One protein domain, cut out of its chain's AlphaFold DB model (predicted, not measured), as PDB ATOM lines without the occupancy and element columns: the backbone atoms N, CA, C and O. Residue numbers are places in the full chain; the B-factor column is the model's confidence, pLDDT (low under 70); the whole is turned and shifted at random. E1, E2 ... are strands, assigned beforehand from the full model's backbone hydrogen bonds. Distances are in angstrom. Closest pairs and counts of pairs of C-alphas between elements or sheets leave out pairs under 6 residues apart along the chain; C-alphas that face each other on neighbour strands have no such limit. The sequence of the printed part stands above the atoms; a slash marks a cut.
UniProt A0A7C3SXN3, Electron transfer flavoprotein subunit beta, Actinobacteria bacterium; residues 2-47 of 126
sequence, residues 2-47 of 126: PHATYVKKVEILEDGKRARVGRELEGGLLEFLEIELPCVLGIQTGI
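AT A GLANCE: This is residues 2 to 47 of the 126 residues of the protein "Electron transfer flavoprotein subunit beta" of Actinobacteria bacterium (UniProt A0A7C3SXN3). The domain is a small, strongly twisted sheet of four strands, folded back on itself at a sharp bend in its first strand. Residues 7 to 12 of E1 with E2 and E3 make a long twisted slab, and residues 3 to 6 of E1, with the short E4 beside them, fold back over one face of it, while the opposite face is bare. The printed part has 46 residues, with E1, E2, E3 and E4 in that order along the chain and no named helix; the sheet order is E3, E2, E1, E4, mixed, and the class is all strand. The whole is compact, with a radius of gyration of the C-alphas of 10.2 A, and spans 32 by 16 by 16 A.

HOW THE PARTS SIT: E1, residues 3 to 12, bends by 126 degrees at residue 6. Its pairing is staggered: residues 3 to 7 pair with E4, residues 40 to 43, and residues 7 to 12 with E2, residues 18 to 24. E1 and E2 are a hairpin, antiparallel at 128 degrees; N 11 and O 20 are within hydrogen-bond range at 2.9 A, as are N 24 and O 6 at 2.9 A. E2 and E3, residues 30 to 36, are also a hairpin, antiparallel at 153 degrees, with N 21 and O 33 at 2.8 A. E1, E2 and E3 form a meander, each strand the antiparallel neighbour of the one before. E1 and E4 are parallel; the C-alphas of Thr 5 and Gly 42, which face each other, are 4.3 A apart, and N 42 and O 4 are 2.8 A apart. E3 and E4 are the edge strands, and they are apart. E2 and E4 are apart too. The closest C-alphas of E1 and E3 are those of His 3 and Ile 35, 7.6 A apart.

IN THESE COORDINATES: E1 begins at C-alpha 3 (1.806, -16.527, -21.508) and is 14.5 A long from first to last C-alpha. E2 and E3 are each 19.3 A long; E2 begins at C-alpha 18 (5.776, -27.725, -20.547). E4 is 9.4 A long and ends at C-alpha 43 (4.406, -15.373, -32.015).

THE WHOLE: The two C-alphas farthest apart, those of Asp 15 and Gly 27, are 32.5 A apart, and the outline is only just a rod. The links E1 to E2, E2 to E3 and E3 to E4 are tight, with 5, 5 and 3 residues. The printed part has no cut. Its mean pLDDT is 95.8, and no printed residue is under 70.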
ATOM      1  N   PRO A   2      -0.820 -18.948 -18.332       96.31
ATOM      2  CA  PRO A   2       0.593 -18.707 -18.614       96.31
ATOM      3  C   PRO A   2       0.750 -18.142 -20.025       96.31
ATOM      4  O   PRO A   2       0.069 -18.598 -20.949       96.31
ATOM      5  N   HIS A   3       1.603 -17.134 -20.199       96.94
ATOM      6  CA  HIS A   3       1.806 -16.527 -21.508       96.94
ATOM      7  C   HIS A   3       3.236 -16.041 -21.736       96.94
ATOM      8  O   HIS A   3       3.960 -15.735 -20.793       96.94
ATOM      9  N   ALA A   4       3.614 -15.947 -23.009       96.94
ATOM     10  CA  ALA A   4       4.866 -15.348 -23.454       96.94
ATOM     11  C   ALA A   4       4.645 -14.570 -24.758       96.94
ATOM     12  O   ALA A   4       3.904 -15.013 -25.635       96.94
ATOM     13  N   THR A   5       5.289 -13.415 -24.897       96.69
ATOM     14  CA  THR A   5       5.257 -12.556 -26.096       96.69
ATOM     15  C   THR A   5       6.626 -12.527 -26.772       96.69
ATOM     16  O   THR A   5       7.615 -12.915 -26.151       96.69
ATOM     17  N   TYR A   6       6.694 -12.064 -28.025       97.06
ATOM     18  CA  TYR A   6       7.939 -11.998 -28.810       97.06
ATOM     19  C   TYR A   6       8.594 -13.371 -29.031       97.06
ATOM     20  O   TYR A   6       9.811 -13.524 -29.022       97.06
ATOM     21  N   VAL A   7       7.773 -14.414 -29.188       97.75
ATOM     22  CA  VAL A   7       8.258 -15.794 -29.273       97.75
ATOM     23  C   VAL A   7       8.812 -16.084 -30.671       97.75
ATOM     24  O   VAL A   7       8.079 -16.024 -31.662       97.75
ATOM     25  N   LYS A   8      10.094 -16.456 -30.731       96.94
ATOM     26  CA  LYS A   8      10.861 -16.835 -31.933       96.94
ATOM     27  C   LYS A   8      11.228 -18.315 -31.996       96.94
ATOM     28  O   LYS A   8      11.708 -18.774 -33.027       96.94
ATOM     29  N   LYS A   9      11.034 -19.073 -30.915       96.69
ATOM     30  CA  LYS A   9      11.251 -20.526 -30.886       96.69
ATOM     31  C   LYS A   9      10.313 -21.182 -29.884       96.69
ATOM     32  O   LYS A   9      10.083 -20.627 -28.814       96.69
ATOM     33  N   VAL A  10       9.798 -22.359 -30.223       97.38
ATOM     34  CA  VAL A  10       8.951 -23.172 -29.343       97.38
ATOM     35  C   VAL A  10       9.377 -24.627 -29.468       97.38
ATOM     36  O   VAL A  10       9.506 -25.142 -30.578       97.38
ATOM     37  N   GLU A  11       9.572 -25.281 -28.333       97.12
ATOM     38  CA  GLU A  11       9.880 -26.703 -28.225       97.12
ATOM     39  C   GLU A  11       9.012 -27.297 -27.115       97.12
ATOM     40  O   GLU A  11       9.061 -26.841 -25.975       97.12
ATOM     41  N   ILE A  12       8.173 -28.279 -27.442       97.06
ATOM     42  CA  ILE A  12       7.371 -28.983 -26.435       97.06
ATOM     43  C   ILE A  12       8.282 -29.986 -25.731       97.06
ATOM     44  O   ILE A  12       8.948 -30.773 -26.404       97.06
ATOM     45  N   LEU A  13       8.326 -29.945 -24.399       95.25
ATOM     46  CA  LEU A  13       9.157 -30.855 -23.613       95.25
ATOM     47  C   LEU A  13       8.564 -32.269 -23.602       95.25
ATOM     48  O   LEU A  13       7.365 -32.457 -23.810       95.25
ATOM     49  N   GLU A  14       9.405 -33.269 -23.324       93.44
ATOM     50  CA  GLU A  14       9.024 -34.692 -23.333       93.44
ATOM     51  C   GLU A  14       7.861 -35.020 -22.388       93.44
ATOM     52  O   GLU A  14       7.081 -35.933 -22.650       93.44
ATOM     53  N   ASP A  15       7.711 -34.253 -21.303       90.88
ATOM     54  CA  ASP A  15       6.609 -34.413 -20.355       90.88
ATOM     55  C   ASP A  15       5.237 -34.024 -20.936       90.88
ATOM     56  O   ASP A  15       4.210 -34.343 -20.332       90.88
ATOM     57  N   GLY A  16       5.206 -33.333 -22.084       93.00
ATOM     58  CA  GLY A  16       3.996 -32.829 -22.739       93.00
ATOM     59  C   GLY A  16       3.220 -31.796 -21.916       93.00
ATOM     60  O   GLY A  16       2.113 -31.413 -22.296       93.00
ATOM     61  N   LYS A  17       3.775 -31.356 -20.784       96.19
ATOM     62  CA  LYS A  17       3.166 -30.424 -19.826       96.19
ATOM     63  C   LYS A  17       3.818 -29.058 -19.877       96.19
ATOM     64  O   LYS A  17       3.219 -28.090 -19.420       96.19
ATOM     65  N   ARG A  18       5.031 -28.971 -20.416       97.06
ATOM     66  CA  ARG A  18       5.776 -27.725 -20.547       97.06
ATOM     67  C   ARG A  18       6.265 -27.517 -21.969       97.06
ATOM     68  O   ARG A  18       6.469 -28.458 -22.733       97.06
ATOM     69  N   ALA A  19       6.480 -26.257 -22.308       97.38
ATOM     70  CA  ALA A  19       7.188 -25.850 -23.505       97.38
ATOM     71  C   ALA A  19       8.402 -25.007 -23.116       97.38
ATOM     72  O   ALA A  19       8.320 -24.164 -22.224       97.38
ATOM     73  N   ARG A  20       9.517 -25.199 -23.811       97.38
ATOM     74  CA  ARG A  20      10.638 -24.266 -23.815       97.38
ATOM     75  C   ARG A  20      10.407 -23.251 -24.924       97.38
ATOM     76  O   ARG A  20      10.308 -23.616 -26.098       97.38
ATOM     77  N   VAL A  21      10.321 -21.978 -24.566       97.75
ATOM     78  CA  VAL A  21      10.100 -20.882 -25.514       97.75
ATOM     79  C   VAL A  21      11.305 -19.952 -25.537       97.75
ATOM     80  O   VAL A  21      11.875 -19.639 -24.494       97.75
ATOM     81  N   GLY A  22      11.715 -19.554 -26.738       97.19
ATOM     82  CA  GLY A  22      12.752 -18.552 -26.970       97.19
ATOM     83  C   GLY A  22      12.106 -17.228 -27.354       97.19
ATOM     84  O   GLY A  22      11.415 -17.176 -28.377       97.19
ATOM     85  N   ARG A  23      12.307 -16.186 -26.550       96.62
ATOM     86  CA  ARG A  23      11.793 -14.833 -26.780       96.62
ATOM     87  C   ARG A  23      12.904 -13.918 -27.255       96.62
ATOM     88  O   ARG A  23      14.016 -13.991 -26.740       96.62
ATOM     89  N   GLU A  24      12.596 -13.069 -28.221       96.75
ATOM     90  CA  GLU A  24      13.520 -12.042 -28.692       96.75
ATOM     91  C   GLU A  24      13.455 -10.818 -27.780       96.75
ATOM     92  O   GLU A  24      12.378 -10.304 -27.475       96.75
ATOM     93  N   LEU A  25      14.626 -10.379 -27.338       94.44
ATOM     94  CA  LEU A  25      14.841  -9.134 -26.624       94.44
ATOM     95  C   LEU A  25      15.546  -8.132 -27.547       94.44
ATOM     96  O   LEU A  25      15.955  -8.437 -28.672       94.44
ATOM     97  N   GLU A  26      15.715  -6.916 -27.045       91.75
ATOM     98  CA  GLU A  26      16.464  -5.861 -27.720       91.75
ATOM     99  C   GLU A  26      17.893  -6.313 -28.063       91.75
ATOM    100  O   GLU A  26      18.501  -7.143 -27.383       91.75
ATOM    101  N   GLY A  27      18.424  -5.794 -29.171       89.31
ATOM    102  CA  GLY A  27      19.744  -6.189 -29.668       89.31
ATOM    103  C   GLY A  27      19.816  -7.615 -30.235       89.31
ATOM    104  O   GLY A  27      20.915  -8.103 -30.478       89.31
ATOM    105  N   GLY A  28      18.676  -8.285 -30.453       88.38
ATOM    106  CA  GLY A  28      18.616  -9.635 -31.031       88.38
ATOM    107  C   GLY A  28      18.963 -10.754 -30.045       88.38
ATOM    108  O   GLY A  28      19.237 -11.882 -30.458       88.38
ATOM    109  N   LEU A  29      18.978 -10.456 -28.743       93.19
ATOM    110  CA  LEU A  29      19.211 -11.456 -27.706       93.19
ATOM    111  C   LEU A  29      18.023 -12.418 -27.609       93.19
ATOM    112  O   LEU A  29      16.870 -12.012 -27.731       93.19
ATOM    113  N   LEU A  30      18.305 -13.696 -27.350       94.94
ATOM    114  CA  LEU A  30      17.279 -14.710 -27.115       94.94
ATOM    115  C   LEU A  30      17.253 -15.126 -25.645       94.94
ATOM    116  O   LEU A  30      18.217 -15.694 -25.131       94.94
ATOM    117  N   GLU A  31      16.117 -14.895 -24.996       96.25
ATOM    118  CA  GLU A  31      15.805 -15.400 -23.660       96.25
ATOM    119  C   GLU A  31      15.064 -16.735 -23.779       96.25
ATOM    120  O   GLU A  31      14.061 -16.831 -24.484       96.25
ATOM    121  N   PHE A  32      15.527 -17.768 -23.070       96.88
ATOM    122  CA  PHE A  32      14.834 -19.054 -23.001       96.88
ATOM    123  C   PHE A  32      14.150 -19.233 -21.654       96.88
ATOM    124  O   PHE A  32      14.796 -19.128 -20.615       96.88
ATOM    125  N   LEU A  33      12.870 -19.593 -21.688       95.25
ATOM    126  CA  LEU A  33      12.078 -19.880 -20.499       95.25
ATOM    127  C   LEU A  33      11.214 -21.123 -20.692       95.25
ATOM    128  O   LEU A  33      10.838 -21.472 -21.813       95.25
ATOM    129  N   GLU A  34      10.921 -21.805 -19.590       96.81
ATOM    130  CA  GLU A  34       9.957 -22.900 -19.559       96.81
ATOM    131  C   GLU A  34       8.592 -22.371 -19.125       96.81
ATOM    132  O   GLU A  34       8.487 -21.584 -18.186       96.81
ATOM    133  N   ILE A  35       7.544 -22.807 -19.816       97.31
ATOM    134  CA  ILE A  35       6.166 -22.399 -19.559       97.31
ATOM    135  C   ILE A  35       5.249 -23.618 -19.494       97.31
ATOM    136  O   ILE A  35       5.375 -24.542 -20.297       97.31
ATOM    137  N   GLU A  36       4.321 -23.628 -18.538       97.31
ATOM    138  CA  GLU A  36       3.337 -24.702 -18.369       97.31
ATOM    139  C   GLU A  36       2.210 -24.623 -19.407       97.31
ATOM    140  O   GLU A  36       1.731 -23.541 -19.750       97.31
ATOM    141  N   LEU A  37       1.757 -25.781 -19.887       96.94
ATOM    142  CA  LEU A  37       0.620 -25.937 -20.786       96.94
ATOM    143  C   LEU A  37      -0.673 -26.192 -19.982       96.94
ATOM    144  O   LEU A  37      -0.644 -26.961 -19.023       96.94
ATOM    145  N   PRO A  38      -1.824 -25.614 -20.384       96.44
ATOM    146  CA  PRO A  38      -2.033 -24.784 -21.573       96.44
ATOM    147  C   PRO A  38      -1.523 -23.342 -21.399       96.44
ATOM    148  O   PRO A  38      -1.767 -22.706 -20.376       96.44
ATOM    149  N   CYS A  39      -0.880 -22.800 -22.439       97.00
ATOM    150  CA  CYS A  39      -0.368 -21.426 -22.461       97.00
ATOM    151  C   CYS A  39      -0.821 -20.645 -23.703       97.00
ATOM    152  O   CYS A  39      -1.325 -21.221 -24.670       97.00
ATOM    153  N   VAL A  40      -0.614 -19.326 -23.673       97.94
ATOM    154  CA  VAL A  40      -0.841 -18.411 -24.802       97.94
ATOM    155  C   VAL A  40       0.485 -17.818 -25.261       97.94
ATOM    156  O   VAL A  40       1.230 -17.252 -24.466       97.94
ATOM    157  N   LEU A  41       0.773 -17.913 -26.559       97.50
ATOM    158  CA  LEU A  41       2.026 -17.435 -27.137       97.50
ATOM    159  C   LEU A  41       1.764 -16.343 -28.178       97.50
ATOM    160  O   LEU A  41       1.068 -16.569 -29.167       97.50
ATOM    161  N   GLY A  42       2.362 -15.172 -27.971       97.56
ATOM    162  CA  GLY A  42       2.470 -14.110 -28.966       97.56
ATOM    163  C   GLY A  42       3.660 -14.383 -29.880       97.56
ATOM    164  O   GLY A  42       4.803 -14.093 -29.518       97.56
ATOM    165  N   ILE A  43       3.388 -14.972 -31.041       97.12
ATOM    166  CA  ILE A  43       4.406 -15.373 -32.015       97.12
ATOM    167  C   ILE A  43       4.948 -14.154 -32.756       97.12
ATOM    168  O   ILE A  43       4.182 -13.352 -33.290       97.12
ATOM    169  N   GLN A  44       6.271 -14.045 -32.831       96.19
ATOM    170  CA  GLN A  44       6.930 -12.999 -33.595       96.19
ATOM    171  C   GLN A  44       7.229 -13.451 -35.024       96.19
ATOM    172  O   GLN A  44       7.546 -14.613 -35.293       96.19
ATOM    173  N   THR A  45       7.162 -12.503 -35.957       94.19
ATOM    174  CA  THR A  45       7.547 -12.712 -37.355       94.19
ATOM    175  C   THR A  45       8.964 -13.267 -37.451       94.19
ATOM    176  O   THR A  45       9.879 -12.760 -36.803       94.19
ATOM    177  N   GLY A  46       9.167 -14.295 -38.273       91.38
ATOM    178  CA  GLY A  46      10.466 -14.949 -38.436       91.38
ATOM    179  C   GLY A  46      10.777 -16.035 -37.401       91.38
ATOM    180  O   GLY A  46      11.934 -16.417 -37.284       91.38
ATOM    181  N   ILE A  47       9.781 -16.538 -36.657       96.12
ATOM    182  CA  ILE A  47       9.894 -17.827 -35.942       96.12
ATOM    183  C   ILE A  47      10.158 -18.997 -36.907       96.12
ATOM    184  O   ILE A  47      10.813 -19.976 -36.559       96.12
TER     185      ILE A  47